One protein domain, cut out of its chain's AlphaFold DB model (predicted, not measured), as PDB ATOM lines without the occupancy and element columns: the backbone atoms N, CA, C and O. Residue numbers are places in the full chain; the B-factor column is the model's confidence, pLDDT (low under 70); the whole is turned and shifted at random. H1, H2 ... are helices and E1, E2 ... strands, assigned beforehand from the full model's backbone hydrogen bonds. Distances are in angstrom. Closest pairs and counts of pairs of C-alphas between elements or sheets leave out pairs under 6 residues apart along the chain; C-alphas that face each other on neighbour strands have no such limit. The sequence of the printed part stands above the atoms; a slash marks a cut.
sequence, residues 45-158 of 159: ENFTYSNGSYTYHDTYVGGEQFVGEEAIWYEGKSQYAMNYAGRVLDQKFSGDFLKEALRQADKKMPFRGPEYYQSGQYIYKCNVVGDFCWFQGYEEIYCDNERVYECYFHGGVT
ATOM      1  N   GLU A  45     240.235 257.514 406.506       80.75
ATOM      2  CA  GLU A  45     240.040 258.754 405.770       80.75
ATOM      3  C   GLU A  45     239.734 258.471 404.302       80.75
ATOM      4  O   GLU A  45     240.240 257.529 403.692       80.75
ATOM      5  N   ASN A  46     238.858 259.302 403.739       87.19
ATOM      6  CA  ASN A  46     238.465 259.246 402.342       87.19
ATOM      7  C   ASN A  46     238.424 260.661 401.783       87.19
ATOM      8  O   ASN A  46     237.676 261.516 402.268       87.19
ATOM      9  N   PHE A  47     239.200 260.885 400.737       90.06
ATOM     10  CA  PHE A  47     239.256 262.124 399.998       90.06
ATOM     11  C   PHE A  47     238.779 261.899 398.565       90.06
ATOM     12  O   PHE A  47     239.101 260.913 397.907       90.06
ATOM     13  N   THR A  48     237.977 262.835 398.063       93.69
ATOM     14  CA  THR A  48     237.456 262.800 396.696       93.69
ATOM     15  C   THR A  48     237.629 264.161 396.051       93.69
ATOM     16  O   THR A  48     237.274 265.185 396.635       93.69
ATOM     17  N   TYR A  49     238.125 264.166 394.817       93.75
ATOM     18  CA  TYR A  49     238.264 265.366 394.004       93.75
ATOM     19  C   TYR A  49     237.766 265.110 392.581       93.75
ATOM     20  O   TYR A  49     237.985 264.041 392.018       93.75
ATOM     21  N   SER A  50     237.115 266.102 391.975       94.81
ATOM     22  CA  SER A  50     236.610 266.005 390.601       94.81
ATOM     23  C   SER A  50     237.016 267.225 389.786       94.81
ATOM     24  O   SER A  50     236.921 268.361 390.255       94.81
ATOM     25  N   ASN A  51     237.431 266.989 388.541       93.06
ATOM     26  CA  ASN A  51     237.752 268.029 387.570       93.06
ATOM     27  C   ASN A  51     237.273 267.614 386.172       93.06
ATOM     28  O   ASN A  51     237.881 266.772 385.506       93.06
ATOM     29  N   GLY A  52     236.158 268.199 385.728       95.81
ATOM     30  CA  GLY A  52     235.503 267.804 384.482       95.81
ATOM     31  C   GLY A  52     235.083 266.332 384.520       95.81
ATOM     32  O   GLY A  52     234.407 265.906 385.451       95.81
ATOM     33  N   SER A  53     235.503 265.557 383.519       96.69
ATOM     34  CA  SER A  53     235.227 264.115 383.431       96.69
ATOM     35  C   SER A  53     236.125 263.245 384.318       96.69
ATOM     36  O   SER A  53     235.944 262.026 384.326       96.69
ATOM     37  N   TYR A  54     237.100 263.836 385.017       95.62
ATOM     38  CA  TYR A  54     238.000 263.110 385.907       95.62
ATOM     39  C   TYR A  54     237.493 263.107 387.347       95.62
ATOM     40  O   TYR A  54     237.103 264.152 387.878       95.62
ATOM     41  N   THR A  55     237.606 261.951 387.995       96.31
ATOM     42  CA  THR A  55     237.416 261.783 389.439       96.31
ATOM     43  C   THR A  55     238.650 261.120 390.028       96.31
ATOM     44  O   THR A  55     239.130 260.127 389.488       96.31
ATOM     45  N   TYR A  56     239.148 261.672 391.126       95.94
ATOM     46  CA  TYR A  56     240.217 261.134 391.955       95.94
ATOM     47  C   TYR A  56     239.630 260.717 393.301       95.94
ATOM     48  O   TYR A  56     238.896 261.497 393.916       95.94
ATOM     49  N   HIS A  57     239.972 259.515 393.748       95.56
ATOM     50  CA  HIS A  57     239.693 259.038 395.097       95.56
ATOM     51  C   HIS A  57     240.997 258.639 395.770       95.56
ATOM     52  O   HIS A  57     241.842 258.020 395.133       95.56
ATOM     53  N   ASP A  58     241.125 258.977 397.044       94.31
ATOM     54  CA  ASP A  58     242.207 258.528 397.912       94.31
ATOM     55  C   ASP A  58     241.600 258.065 399.226       94.31
ATOM     56  O   ASP A  58     240.837 258.797 399.863       94.31
ATOM     57  N   THR A  59     241.888 256.827 399.594       92.88
ATOM     58  CA  THR A  59     241.388 256.218 400.823       92.88
ATOM     59  C   THR A  59     242.539 255.608 401.578       92.88
ATOM     60  O   THR A  59     243.331 254.882 400.986       92.88
ATOM     61  N   TYR A  60     242.612 255.843 402.884       90.94
ATOM     62  CA  TYR A  60     243.606 255.190 403.722       90.94
ATOM     63  C   TYR A  60     243.069 254.861 405.108       90.94
ATOM     64  O   TYR A  60     242.062 255.401 405.570       90.94
ATOM     65  N   VAL A  61     243.758 253.933 405.761       89.94
ATOM     66  CA  VAL A  61     243.520 253.519 407.143       89.94
ATOM     67  C   VAL A  61     244.818 253.579 407.933       89.94
ATOM     68  O   VAL A  61     245.879 253.245 407.400       89.94
ATOM     69  N   GLY A  62     244.710 253.951 409.207       87.12
ATOM     70  CA  GLY A  62     245.840 254.085 410.130       87.12
ATOM     71  C   GLY A  62     246.510 255.463 410.073       87.12
ATOM     72  O   GLY A  62     246.185 256.287 409.220       87.12
ATOM     73  N   GLY A  63     247.429 255.728 411.001       85.12
ATOM     74  CA  GLY A  63     248.200 256.973 411.091       85.12
ATOM     75  C   GLY A  63     249.702 256.709 411.063       85.12
ATOM     76  O   GLY A  63     250.325 256.857 410.014       85.12
ATOM     77  N   GLU A  64     250.311 256.295 412.180       89.69
ATOM     78  CA  GLU A  64     251.762 256.013 412.208       89.69
ATOM     79  C   GLU A  64     252.146 254.802 411.352       89.69
ATOM     80  O   GLU A  64     253.251 254.754 410.823       89.69
ATOM     81  N   GLN A  65     251.248 253.831 411.201       92.56
ATOM     82  CA  GLN A  65     251.354 252.728 410.249       92.56
ATOM     83  C   GLN A  65     250.075 252.729 409.429       92.56
ATOM     84  O   GLN A  65     248.988 252.598 409.989       92.56
ATOM     85  N   PHE A  66     250.199 252.899 408.119       91.69
ATOM     86  CA  PHE A  66     249.051 253.165 407.266       91.69
ATOM     87  C   PHE A  66     249.127 252.399 405.956       91.69
ATOM     88  O   PHE A  66     250.207 252.083 405.447       91.69
ATOM     89  N   VAL A  67     247.952 252.123 405.403       94.88
ATOM     90  CA  VAL A  67     247.785 251.600 404.049       94.88
ATOM     91  C   VAL A  67     246.675 252.368 403.354       94.88
ATOM     92  O   VAL A  67     245.671 252.705 403.982       94.88
ATOM     93  N   GLY A  68     246.848 252.636 402.070       94.75
ATOM     94  CA  GLY A  68     245.869 253.363 401.284       94.75
ATOM     95  C   GLY A  68     245.927 253.048 399.801       94.75
ATOM     96  O   GLY A  68     246.824 252.354 399.317       94.75
ATOM     97  N   GLU A  69     244.930 253.560 399.095       96.25
ATOM     98  CA  GLU A  69     244.762 253.441 397.657       96.25
ATOM     99  C   GLU A  69     244.321 254.785 397.077       96.25
ATOM    100  O   GLU A  69     243.315 255.355 397.503       96.25
ATOM    101  N   GLU A  70     245.056 255.243 396.067       95.31
ATOM    102  CA  GLU A  70     244.652 256.314 395.166       95.31
ATOM    103  C   GLU A  70     244.144 255.712 393.859       95.31
ATOM    104  O   GLU A  70     244.735 254.775 393.315       95.31
ATOM    105  N   ALA A  71     243.091 256.285 393.290       96.56
ATOM    106  CA  ALA A  71     242.587 255.864 391.997       96.56
ATOM    107  C   ALA A  71     241.986 257.026 391.203       96.56
ATOM    108  O   ALA A  71     241.465 258.001 391.749       96.56
ATOM    109  N   ILE A  72     242.075 256.918 389.876       95.94
ATOM    110  CA  ILE A  72     241.581 257.917 388.928       95.94
ATOM    111  C   ILE A  72     240.599 257.258 387.965       95.94
ATOM    112  O   ILE A  72     240.878 256.208 387.382       95.94
ATOM    113  N   TRP A  73     239.471 257.925 387.741       96.62
ATOM    114  CA  TRP A  73     238.459 257.570 386.755       96.62
ATOM    115  C   TRP A  73     238.308 258.683 385.729       96.62
ATOM    116  O   TRP A  73     238.376 259.862 386.069       96.62
ATOM    117  N   TYR A  74     238.034 258.297 384.487       95.50
ATOM    118  CA  TYR A  74     237.612 259.187 383.411       95.50
ATOM    119  C   TYR A  74     236.280 258.684 382.856       95.50
ATOM    120  O   TYR A  74     236.182 257.533 382.433       95.50
ATOM    121  N   GLU A  75     235.238 259.517 382.911       94.94
ATOM    122  CA  GLU A  75     233.877 259.155 382.470       94.94
ATOM    123  C   GLU A  75     233.366 257.843 383.100       94.94
ATOM    124  O   GLU A  75     232.771 256.987 382.445       94.94
ATOM    125  N   GLY A  76     233.647 257.658 384.394       91.94
ATOM    126  CA  GLY A  76     233.249 256.468 385.153       91.94
ATOM    127  C   GLY A  76     234.088 255.214 384.881       91.94
ATOM    128  O   GLY A  76     233.834 254.178 385.492       91.94
ATOM    129  N   LYS A  77     235.107 255.281 384.017       94.94
ATOM    130  CA  LYS A  77     236.037 254.173 383.754       94.94
ATOM    131  C   LYS A  77     237.336 254.387 384.512       94.94
ATOM    132  O   LYS A  77     237.961 255.433 384.343       94.94
ATOM    133  N   SER A  78     237.752 253.404 385.309       94.25
ATOM    134  CA  SER A  78     239.052 253.445 385.986       94.25
ATOM    135  C   SER A  78     240.164 253.567 384.939       94.25
ATOM    136  O   SER A  78     240.090 252.935 383.887       94.25
ATOM    137  N   GLN A  79     241.126 254.449 385.196       95.44
ATOM    138  CA  GLN A  79     242.289 254.689 384.337       95.44
ATOM    139  C   GLN A  79     243.599 254.364 385.047       95.44
ATOM    140  O   GLN A  79     244.586 254.024 384.401       95.44
ATOM    141  N   TYR A  80     243.626 254.515 386.370       96.06
ATOM    142  CA  TYR A  80     244.824 254.369 387.176       96.06
ATOM    143  C   TYR A  80     244.450 253.986 388.602       96.06
ATOM    144  O   TYR A  80     243.437 254.463 389.119       96.06
ATOM    145  N   ALA A  81     245.290 253.170 389.229       96.81
ATOM    146  CA  ALA A  81     245.249 252.917 390.661       96.81
ATOM    147  C   ALA A  81     246.668 252.746 391.207       96.81
ATOM    148  O   ALA A  81     247.541 252.185 390.536       96.81
ATOM    149  N   MET A  82     246.886 253.202 392.435       96.75
ATOM    150  CA  MET A  82     248.120 253.023 393.183       96.75
ATOM    151  C   MET A  82     247.791 252.694 394.630       96.75
ATOM    152  O   MET A  82     247.094 253.445 395.298       96.75
ATOM    153  N   ASN A  83     248.347 251.596 395.122       97.69
ATOM    154  CA  ASN A  83     248.317 251.248 396.532       97.69
ATOM    155  C   ASN A  83     249.609 251.709 397.200       97.69
ATOM    156  O   ASN A  83     250.679 251.676 396.586       97.69
ATOM    157  N   TYR A  84     249.522 252.097 398.464       97.06
ATOM    158  CA  TYR A  84     250.665 252.516 399.257       97.06
ATOM    159  C   TYR A  84     250.548 252.025 400.699       97.06
ATOM    160  O   TYR A  84     249.459 251.891 401.247       97.06
ATOM    161  N   ALA A  85     251.686 251.706 401.304       97.69
ATOM    162  CA  ALA A  85     251.792 251.181 402.654       97.69
ATOM    163  C   ALA A  85     253.055 251.742 403.301       97.69
ATOM    164  O   ALA A  85     254.168 251.469 402.841       97.69
ATOM    165  N   GLY A  86     252.890 252.518 404.366       96.81
ATOM    166  CA  GLY A  86     253.994 253.226 404.995       96.81
ATOM    167  C   GLY A  86     253.933 253.224 406.507       96.81
ATOM    168  O   GLY A  86     252.949 252.814 407.124       96.81
ATOM    169  N   ARG A  87     255.043 253.656 407.104       96.88
ATOM    170  CA  ARG A  87     255.173 253.778 408.548       96.88
ATOM    171  C   ARG A  87     256.149 254.863 408.980       96.88
ATOM    172  O   ARG A  87     257.200 255.060 408.365       96.88
ATOM    173  N   VAL A  88     255.813 255.510 410.085       96.94
ATOM    174  CA  VAL A  88     256.704 256.349 410.880       96.94
ATOM    175  C   VAL A  88     257.587 255.431 411.728       96.94
ATOM    176  O   VAL A  88     257.109 254.494 412.364       96.94
ATOM    177  N   LEU A  89     258.896 255.664 411.684       97.12
ATOM    178  CA  LEU A  89     259.904 254.869 412.393       97.12
ATOM    179  C   LEU A  89     260.447 255.588 413.632       97.12
ATOM    180  O   LEU A  89     260.993 254.937 414.518       97.12
ATOM    181  N   ASP A  90     260.324 256.917 413.677       97.25
ATOM    182  CA  ASP A  90     260.866 257.757 414.743       97.25
ATOM    183  C   ASP A  90     260.056 259.056 414.892       97.25
ATOM    184  O   ASP A  90     259.535 259.594 413.912       97.25
ATOM    185  N   GLN A  91     259.997 259.600 416.112       95.81
ATOM    186  CA  GLN A  91     259.268 260.836 416.441       95.81
ATOM    187  C   GLN A  91     259.824 262.085 415.744       95.81
ATOM    188  O   GLN A  91     259.141 263.103 415.667       95.81
ATOM    189  N   LYS A  92     261.051 262.019 415.219       97.06
ATOM    190  CA  LYS A  92     261.637 263.062 414.373       97.06
ATOM    191  C   LYS A  92     260.981 263.155 412.994       97.06
ATOM    192  O   LYS A  92     261.323 264.057 412.240       97.06
ATOM    193  N   PHE A  93     260.073 262.253 412.620       97.81
ATOM    194  CA  PHE A  93     259.329 262.384 411.371       97.81
ATOM    195  C   PHE A  93     258.533 263.695 411.309       97.81
ATOM    196  O   PHE A  93     257.891 264.111 412.270       97.81
ATOM    197  N   SER A  94     258.532 264.323 410.131       97.06
ATOM    198  CA  SER A  94     257.743 265.519 409.850       97.06
ATOM    199  C   SER A  94     256.847 265.294 408.636       97.06
ATOM    200  O   SER A  94     257.317 265.213 407.497       97.06
ATOM    201  N   GLY A  95     255.534 265.248 408.873       94.88
ATOM    202  CA  GLY A  95     254.537 265.176 407.803       94.88
ATOM    203  C   GLY A  95     254.536 266.415 406.900       94.88
ATOM    204  O   GLY A  95     254.200 266.321 405.719       94.88
ATOM    205  N   ASP A  96     254.963 267.569 407.415       97.19
ATOM    206  CA  ASP A  96     255.103 268.786 406.613       97.19
ATOM    207  C   ASP A  96     256.285 268.690 405.644       97.19
ATOM    208  O   ASP A  96     256.135 269.069 404.482       97.19
ATOM    209  N   PHE A  97     257.410 268.103 406.072       98.12
ATOM    210  CA  PHE A  97     258.530 267.818 405.173       98.12
ATOM    211  C   PHE A  97     258.141 266.803 404.089       98.12
ATOM    212  O   PHE A  97     258.492 266.989 402.925       98.12
ATOM    213  N   LEU A  98     257.360 265.767 404.426       97.25
ATOM    214  CA  LEU A  98     256.830 264.846 403.414       97.25
ATOM    215  C   LEU A  98     255.986 265.602 402.376       97.25
ATOM    216  O   LEU A  98     256.246 265.496 401.179       97.25
ATOM    217  N   LYS A  99     255.025 266.431 402.807       95.44
ATOM    218  CA  LYS A  99     254.219 267.266 401.895       95.44
ATOM    219  C   LYS A  99     255.083 268.205 401.051       95.44
ATOM    220  O   LYS A  99     254.767 268.446 399.889       95.44
ATOM    221  N   GLU A 100     256.147 268.763 401.624       96.75
ATOM    222  CA  GLU A 100     257.116 269.603 400.915       96.75
ATOM    223  C   GLU A 100     257.834 268.823 399.809       96.75
ATOM    224  O   GLU A 100     257.842 269.286 398.668       96.75
ATOM    225  N   ALA A 101     258.346 267.625 400.111       96.38
ATOM    226  CA  ALA A 101     259.010 266.752 399.147       96.38
ATOM    227  C   ALA A 101     258.066 266.290 398.024       96.38
ATOM    228  O   ALA A 101     258.428 266.356 396.849       96.38
ATOM    229  N   LEU A 102     256.830 265.894 398.354       94.62
ATOM    230  CA  LEU A 102     255.827 265.466 397.368       94.62
ATOM    231  C   LEU A 102     255.460 266.584 396.378       94.62
ATOM    232  O   LEU A 102     255.210 266.317 395.206       94.62
ATOM    233  N   ARG A 103     255.489 267.857 396.797       93.19
ATOM    234  CA  ARG A 103     255.264 268.999 395.887       93.19
ATOM    235  C   ARG A 103     256.382 269.195 394.861       93.19
ATOM    236  O   ARG A 103     256.175 269.931 393.900       93.19
ATOM    237  N   GLN A 104     257.540 268.564 395.052       93.12
ATOM    238  CA  GLN A 104     258.668 268.613 394.118       93.12
ATOM    239  C   GLN A 104     258.614 267.502 393.059       93.12
ATOM    240  O   GLN A 104     259.605 267.280 392.364       93.12
ATOM    241  N   ALA A 105     257.488 266.786 392.941       87.12
ATOM    242  CA  ALA A 105     257.282 265.760 391.924       87.12
ATOM    243  C   ALA A 105     257.625 266.271 390.512       87.12
ATOM    244  O   ALA A 105     257.152 267.326 390.073       87.12
ATOM    245  N   ASP A 106     258.431 265.503 389.778       79.50
ATOM    246  CA  ASP A 106     258.733 265.766 388.369       79.50
ATOM    247  C   ASP A 106     257.626 265.158 387.493       79.50
ATOM    248  O   ASP A 106     257.148 264.054 387.742       79.50
ATOM    249  N   LYS A 107     257.281 265.821 386.386       80.38
ATOM    250  CA  LYS A 107     256.420 265.259 385.334       80.38
ATOM    251  C   LYS A 107     256.936 263.922 384.791       80.38
ATOM    252  O   LYS A 107     256.144 263.148 384.265       80.38
ATOM    253  N   LYS A 108     258.247 263.665 384.873       76.94
ATOM    254  CA  LYS A 108     258.858 262.374 384.501       76.94
ATOM    255  C   LYS A 108     258.647 261.271 385.542       76.94
ATOM    256  O   LYS A 108     258.741 260.103 385.189       76.94
ATOM    257  N   MET A 109     258.368 261.643 386.789       73.19
ATOM    258  CA  MET A 109     258.125 260.751 387.925       73.19
ATOM    259  C   MET A 109     256.811 261.143 388.630       73.19
ATOM    260  O   MET A 109     256.840 261.551 389.791       73.19
ATOM    261  N   PRO A 110     255.648 261.056 387.953       81.50
ATOM    262  CA  PRO A 110     254.373 261.548 388.477       81.50
ATOM    263  C   PRO A 110     253.728 260.548 389.459       81.50
ATOM    264  O   PRO A 110     252.546 260.243 389.340       81.50
ATOM    265  N   PHE A 111     254.518 259.994 390.381       84.81
ATOM    266  CA  PHE A 111     254.089 258.955 391.326       84.81
ATOM    267  C   PHE A 111     253.980 259.507 392.749       84.81
ATOM    268  O   PHE A 111     252.935 259.437 393.383       84.81
ATOM    269  N   ARG A 112     255.091 260.062 393.244       91.81
ATOM    270  CA  ARG A 112     255.270 260.641 394.582       91.81
ATOM    271  C   ARG A 112     256.221 261.839 394.445       91.81
ATOM    272  O   ARG A 112     256.073 262.617 393.509       91.81
ATOM    273  N   GLY A 113     257.187 262.008 395.348       92.50
ATOM    274  CA  GLY A 113     258.220 263.038 395.253       92.50
ATOM    275  C   GLY A 113     259.327 262.708 394.236       92.50
ATOM    276  O   GLY A 113     259.293 261.664 393.579       92.50
ATOM    277  N   PRO A 114     260.328 263.596 394.090       94.19
ATOM    278  CA  PRO A 114     261.473 263.389 393.200       94.19
ATOM    279  C   PRO A 114     262.407 262.291 393.729       94.19
ATOM    280  O   PRO A 114     262.338 261.919 394.893       94.19
ATOM    281  N   GLU A 115     263.358 261.822 392.915       94.88
ATOM    282  CA  GLU A 115     264.327 260.796 393.352       94.88
ATOM    283  C   GLU A 115     265.101 261.209 394.618       94.88
ATOM    284  O   GLU A 115     265.393 260.391 395.492       94.88
ATOM    285  N   TYR A 116     265.387 262.507 394.742       96.50
ATOM    286  CA  TYR A 116     266.070 263.087 395.884       96.50
ATOM    287  C   TYR A 116     265.558 264.497 396.173       96.50
ATOM    288  O   TYR A 116     265.432 265.321 395.264       96.50
ATOM    289  N   TYR A 117     265.328 264.797 397.450       97.31
ATOM    290  CA  TYR A 117     265.047 266.148 397.926       97.31
ATOM    291  C   TYR A 117     265.633 266.362 399.322       97.31
ATOM    292  O   TYR A 117     265.569 265.474 400.167       97.31
ATOM    293  N   GLN A 118     266.197 267.539 399.586       97.88
ATOM    294  CA  GLN A 118     266.755 267.884 400.892       97.88
ATOM    295  C   GLN A 118     266.291 269.278 401.314       97.88
ATOM    296  O   GLN A 118     266.372 270.224 400.530       97.88
ATOM    297  N   SER A 119     265.868 269.401 402.573       98.00
ATOM    298  CA  SER A 119     265.520 270.674 403.211       98.00
ATOM    299  C   SER A 119     265.988 270.643 404.667       98.00
ATOM    300  O   SER A 119     265.533 269.831 405.475       98.00
ATOM    301  N   GLY A 120     266.972 271.483 405.000       96.94
ATOM    302  CA  GLY A 120     267.617 271.474 406.316       96.94
ATOM    303  C   GLY A 120     268.244 270.115 406.660       96.94
ATOM    304  O   GLY A 120     269.068 269.589 405.908       96.94
ATOM    305  N   GLN A 121     267.850 269.568 407.813       97.69
ATOM    306  CA  GLN A 121     268.303 268.270 408.337       97.69
ATOM    307  C   GLN A 121     267.580 267.059 407.729       97.69
ATOM    308  O   GLN A 121     267.954 265.920 408.017       97.69
ATOM    309  N   TYR A 122     266.552 267.297 406.910       98.69
ATOM    310  CA  TYR A 122     265.730 266.247 406.330       98.69
ATOM    311  C   TYR A 122     266.142 265.918 404.901       98.69
ATOM    312  O   TYR A 122     266.374 266.810 404.081       98.69
ATOM    313  N   ILE A 123     266.175 264.625 404.594       98.69
ATOM    314  CA  ILE A 123     266.455 264.088 403.264       98.69
ATOM    315  C   ILE A 123     265.326 263.133 402.887       98.69
ATOM    316  O   ILE A 123     265.089 262.156 403.587       98.69
ATOM    317  N   TYR A 124     264.676 263.389 401.759       98.50
ATOM    318  CA  TYR A 124     263.744 262.489 401.092       98.50
ATOM    319  C   TYR A 124     264.466 261.755 399.962       98.50
ATOM    320  O   TYR A 124     265.224 262.363 399.198       98.50
ATOM    321  N   LYS A 125     264.216 260.454 399.850       97.88
ATOM    322  CA  LYS A 125     264.680 259.617 398.744       97.88
ATOM    323  C   LYS A 125     263.515 258.807 398.213       97.88
ATOM    324  O   LYS A 125     262.733 258.286 399.001       97.88
ATOM    325  N   CYS A 126     263.438 258.670 396.899       97.00
ATOM    326  CA  CYS A 126     262.419 257.869 396.241       97.00
ATOM    327  C   CYS A 126     263.050 257.075 395.108       97.00
ATOM    328  O   CYS A 126     263.707 257.638 394.237       97.00
ATOM    329  N   ASN A 127     262.846 255.765 395.114       95.75
ATOM    330  CA  ASN A 127     263.249 254.899 394.019       95.75
ATOM    331  C   ASN A 127     262.011 254.258 393.403       95.75
ATOM    332  O   ASN A 127     261.150 253.767 394.131       95.75
ATOM    333  N   VAL A 128     261.946 254.226 392.074       95.62
ATOM    334  CA  VAL A 128     260.842 253.628 391.322       95.62
ATOM    335  C   VAL A 128     261.401 252.712 390.243       95.62
ATOM    336  O   VAL A 128     262.280 253.091 389.472       95.62
ATOM    337  N   VAL A 129     260.866 251.497 390.174       96.12
ATOM    338  CA  VAL A 129     261.147 250.513 389.130       96.12
ATOM    339  C   VAL A 129     259.878 250.296 388.315       96.12
ATOM    340  O   VAL A 129     258.820 250.015 388.874       96.12
ATOM    341  N   GLY A 130     260.002 250.375 386.991       94.38
ATOM    342  CA  GLY A 130     258.883 250.240 386.059       94.38
ATOM    343  C   GLY A 130     258.565 251.550 385.347       94.38
ATOM    344  O   GLY A 130     259.411 252.438 385.255       94.38
ATOM    345  N   ASP A 131     257.351 251.647 384.816       92.50
ATOM    346  CA  ASP A 131     256.850 252.832 384.124       92.50
ATOM    347  C   ASP A 131     255.445 253.205 384.615       92.50
ATOM    348  O   ASP A 131     254.874 252.551 385.483       92.50
ATOM    349  N   PHE A 132     254.862 254.263 384.050       90.38
ATOM    350  CA  PHE A 132     253.526 254.726 384.432       90.38
ATOM    351  C   PHE A 132     252.420 253.665 384.282       90.38
ATOM    352  O   PHE A 132     251.403 253.732 384.968       90.38
ATOM    353  N   CYS A 133     252.596 252.678 383.402       94.25
ATOM    354  CA  CYS A 133     251.625 251.607 383.215       94.25
ATOM    355  C   CYS A 133     251.732 250.527 384.294       94.25
ATOM    356  O   CYS A 133     250.729 249.866 384.557       94.25
ATOM    357  N   TRP A 134     252.918 250.326 384.876       96.31
ATOM    358  CA  TRP A 134     253.174 249.333 385.917       96.31
ATOM    359  C   TRP A 134     254.475 249.645 386.666       96.31
ATOM    360  O   TRP A 134     255.570 249.479 386.114       96.31
ATOM    361  N   PHE A 135     254.371 250.049 387.931       95.44
ATOM    362  CA  PHE A 135     255.524 250.428 388.747       95.44
ATOM    363  C   PHE A 135     255.446 249.911 390.183       95.44
ATOM    364  O   PHE A 135     254.377 249.637 390.733       95.44
ATOM    365  N   GLN A 136     256.622 249.826 390.799       98.00
ATOM    366  CA  GLN A 136     256.817 249.656 392.233       98.00
ATOM    367  C   GLN A 136     257.830 250.692 392.699       98.00
ATOM    368  O   GLN A 136     258.884 250.857 392.087       98.00
ATOM    369  N   GLY A 137     257.511 251.374 393.782       97.00
ATOM    370  CA  GLY A 137     258.334 252.404 394.366       97.00
ATOM    371  C   GLY A 137     258.486 252.248 395.868       97.00
ATOM    372  O   GLY A 137     257.705 251.581 396.550       97.00
ATOM    373  N   TYR A 138     259.550 252.860 396.361       98.25
ATOM    374  CA  TYR A 138     259.893 252.913 397.766       98.25
ATOM    375  C   TYR A 138     260.441 254.298 398.075       98.25
ATOM    376  O   TYR A 138     261.385 254.755 397.422       98.25
ATOM    377  N   GLU A 139     259.830 254.967 399.044       97.19
ATOM    378  CA  GLU A 139     260.286 256.256 399.543       97.19
ATOM    379  C   GLU A 139     260.702 256.176 401.006       97.19
ATOM    380  O   GLU A 139     260.159 255.406 401.799       97.19
ATOM    381  N   GLU A 140     261.680 256.999 401.355       98.50
ATOM    382  CA  GLU A 140     262.267 257.072 402.681       98.50
ATOM    383  C   GLU A 140     262.520 258.527 403.051       98.50
ATOM    384  O   GLU A 140     262.898 259.345 402.203       98.50
ATOM    385  N   ILE A 141     262.388 258.837 404.339       98.75
ATOM    386  CA  ILE A 141     262.848 260.110 404.892       98.75
ATOM    387  C   ILE A 141     263.878 259.842 405.979       98.75
ATOM    388  O   ILE A 141     263.689 258.992 406.852       98.75
ATOM    389  N   TYR A 142     264.956 260.615 405.931       98.69
ATOM    390  CA  TYR A 142     266.000 260.661 406.938       98.69
ATOM    391  C   TYR A 142     266.002 262.020 407.634       98.69
ATOM    392  O   TYR A 142     265.812 263.042 406.980       98.69
ATOM    393  N   CYS A 143     266.275 262.024 408.935       98.44
ATOM    394  CA  CYS A 143     266.553 263.206 409.744       98.44
ATOM    395  C   CYS A 143     267.860 262.962 410.500       98.44
ATOM    396  O   CYS A 143     267.981 261.948 411.183       98.44
ATOM    397  N   ASP A 144     268.848 263.850 410.366       96.31
ATOM    398  CA  ASP A 144     270.161 263.694 411.018       96.31
ATOM    399  C   ASP A 144     270.825 262.326 410.738       96.31
ATOM    400  O   ASP A 144     271.451 261.720 411.604       96.31
ATOM    401  N   ASN A 145     270.686 261.836 409.499       94.62
ATOM    402  CA  ASN A 145     271.133 260.517 409.017       94.62
ATOM    403  C   ASN A 145     270.417 259.293 409.617       94.62
ATOM    404  O   ASN A 145     270.770 258.164 409.275       94.62
ATOM    405  N   GLU A 146     269.387 259.478 410.435       97.94
ATOM    406  CA  GLU A 146     268.533 258.392 410.917       97.94
ATOM    407  C   GLU A 146     267.276 258.298 410.057       97.94
ATOM    408  O   GLU A 146     266.674 259.314 409.713       97.94
ATOM    409  N   ARG A 147     266.881 257.083 409.670       98.38
ATOM    410  CA  ARG A 147     265.672 256.873 408.865       98.38
ATOM    411  C   ARG A 147     264.444 256.968 409.763       98.38
ATOM    412  O   ARG A 147     264.288 256.150 410.663       98.38
ATOM    413  N   VAL A 148     263.574 257.935 409.490       98.56
ATOM    414  CA  VAL A 148     262.415 258.269 410.336       98.56
ATOM    415  C   VAL A 148     261.077 257.877 409.710       98.56
ATOM    416  O   VAL A 148     260.059 257.880 410.394       98.56
ATOM    417  N   TYR A 149     261.062 257.531 408.423       98.62
ATOM    418  CA  TYR A 149     259.858 257.132 407.696       98.62
ATOM    419  C   TYR A 149     260.211 256.288 406.476       98.62
ATOM    420  O   TYR A 149     261.261 256.492 405.859       98.62
ATOM    421  N   GLU A 150     259.310 255.379 406.120       98.50
ATOM    422  CA  GLU A 150     259.359 254.642 404.863       98.50
ATOM    423  C   GLU A 150     257.956 254.346 404.323       98.50
ATOM    424  O   GLU A 150     257.008 254.181 405.093       98.50
ATOM    425  N   CYS A 151     257.826 254.244 403.002       98.44
ATOM    426  CA  CYS A 151     256.583 253.864 402.342       98.44
ATOM    427  C   CYS A 151     256.858 253.091 401.052       98.44
ATOM    428  O   CYS A 151     257.635 253.522 400.201       98.44
ATOM    429  N   TYR A 152     256.206 251.941 400.906       98.44
ATOM    430  CA  TYR A 152     256.127 251.208 399.650       98.44
ATOM    431  C   TYR A 152     254.881 251.642 398.900       98.44
ATOM    432  O   TYR A 152     253.811 251.748 399.489       98.44
ATOM    433  N   PHE A 153     254.990 251.817 397.592       97.81
ATOM    434  CA  PHE A 153     253.852 252.137 396.745       97.81
ATOM    435  C   PHE A 153     253.966 251.407 395.413       97.81
ATOM    436  O   PHE A 153     255.059 251.122 394.936       97.81
ATOM    437  N   HIS A 154     252.847 251.024 394.821       97.81
ATOM    438  CA  HIS A 154     252.832 250.312 393.549       97.81
ATOM    439  C   HIS A 154     251.502 250.523 392.850       97.81
ATOM    440  O   HIS A 154     250.461 250.660 393.490       97.81
ATOM    441  N   GLY A 155     251.532 250.546 391.529       96.56
ATOM    442  CA  GLY A 155     250.351 250.901 390.768       96.56
ATOM    443  C   GLY A 155     250.594 250.928 389.279       96.56
ATOM    444  O   GLY A 155     251.611 250.443 388.774       96.56
ATOM    445  N   GLY A 156     249.628 251.499 388.579       95.69
ATOM    446  CA  GLY A 156     249.693 251.648 387.143       95.69
ATOM    447  C   GLY A 156     248.333 251.876 386.512       95.69
ATOM    448  O   GLY A 156     247.340 252.177 387.179       95.69
ATOM    449  N   VAL A 157     248.302 251.711 385.195       96.25
ATOM    450  CA  VAL A 157     247.089 251.873 384.395       96.25
ATOM    451  C   VAL A 157     246.148 250.697 384.639       96.25
ATOM    452  O   VAL A 157     246.539 249.534 384.517       96.25
ATOM    453  N   THR A 158     244.888 250.999 384.929       92.12
ATOM    454  CA  THR A 158     243.816 250.006 385.047       92.12
ATOM    455  C   THR A 158     243.112 249.842 383.696       92.12
ATOM    456  O   THR A 158     243.035 250.780 382.900       92.12
TER     457      THR A 158
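AT A GLANCE: This is residues 45 to 158 of the 159 residues of the protein "DUF5680 domain-containing protein" of Clostridium sp. CAG:590 (UniProt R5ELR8). One large sheet of eight strands, curled like part of a barrel into an open trough, cups a single short helix, H1, which lies over E6 near the E5 edge; residues 103 to 115, a long stretch with no named element, link the helix to that edge. The trough is made of two four-strand runs, E1 to E4 and E5 to E8, joined side by side where E4 meets E8. The printed part has 114 residues with eight named strands and one named helix, in the order E1 E2 E3 E4 H1 E5 E6 E7 E8; the sheet runs E1 E2 E3 E4 E8 E7 E6 E5, antiparallel throughout, and the class is mostly strand. The whole is compact, with a radius of gyration of the C-alphas of 14.6 A, yet elongated in outline, spanning 46 by 29 by 21 A.

HOW THE PARTS SIT: E1, residues 45 to 51, is an edge strand and forms a hairpin with E2, residues 54 to 61, at 171 degrees between their directions; N 47 and O 58 are 2.8 A apart, within hydrogen-bond range. E3, residues 65 to 74, forms a hairpin with E2 at 166 degrees, with N 57 and O 71 at 2.9 A. E4, residues 77 to 88, forms a hairpin with E3 at 165 degrees, with N 70 and O 82 at 2.8 A. E1 to E4 are a meander, each strand the antiparallel neighbour of the one before. On the other side of E4 from E3 is E8, residues 146 to 157, antiparallel to E4 at 166 degrees, with N 83 and O 154 at 2.8 A. H1, residues 95 to 102, is on the sheet at a height of 8.2 A. It lies over E6, residues 122 to 131, and runs slantwise to the strands, at 45 degrees to E6 on the local plane. The closest C-alphas of H1 and E6 are those of Ala 101 and Tyr 124, 6.7 A apart. Every O i to N i+4 pair of H1 is within hydrogen-bond range. E5, residues 116 to 119, is the other edge strand and forms a hairpin with E6 at 161 degrees, with N 124 and O 117 at 2.8 A. E7, residues 134 to 143, forms a hairpin with E6 at 171 degrees, with N 129 and O 136 at 2.8 A. E7 and E8 form a hairpin at 164 degrees, with N 137 and O 153 at 2.7 A, and E5 to E8 are a second meander. The edge strands E1 and E5 are apart.

IN THESE COORDINATES: E1 begins at C-alpha 45, (240.040, 258.754, 405.770), and is 20.6 A long from first to last C-alpha; E2 measures 23.9 A and E3 30.8 A. E4 measures 34.2 A and ends at C-alpha 88, (256.704, 256.349, 410.880). H1 is 10.5 A long and E5 10.6 A. E6 measures 27.4 A and E7 30.6 A. E8 measures 34.7 A and ends at C-alpha 157, (247.089, 251.873, 384.395).

THE WHOLE: The two C-alphas farthest apart, those of Glu 75 and Asp 144, are 46.4 A apart. From edge to edge the strands' lines turn by 73 degrees and the way across the sheet turns by 114 degrees. The sheet is twisted, its C-alphas lying up to 13.0 A off its best plane. The link from H1 to E5, 13 residues, is long; that from E4 to H1 is short, and the other links are tight. The printed part has no cut, its mean pLDDT is 94.5, and no printed residue is under 70.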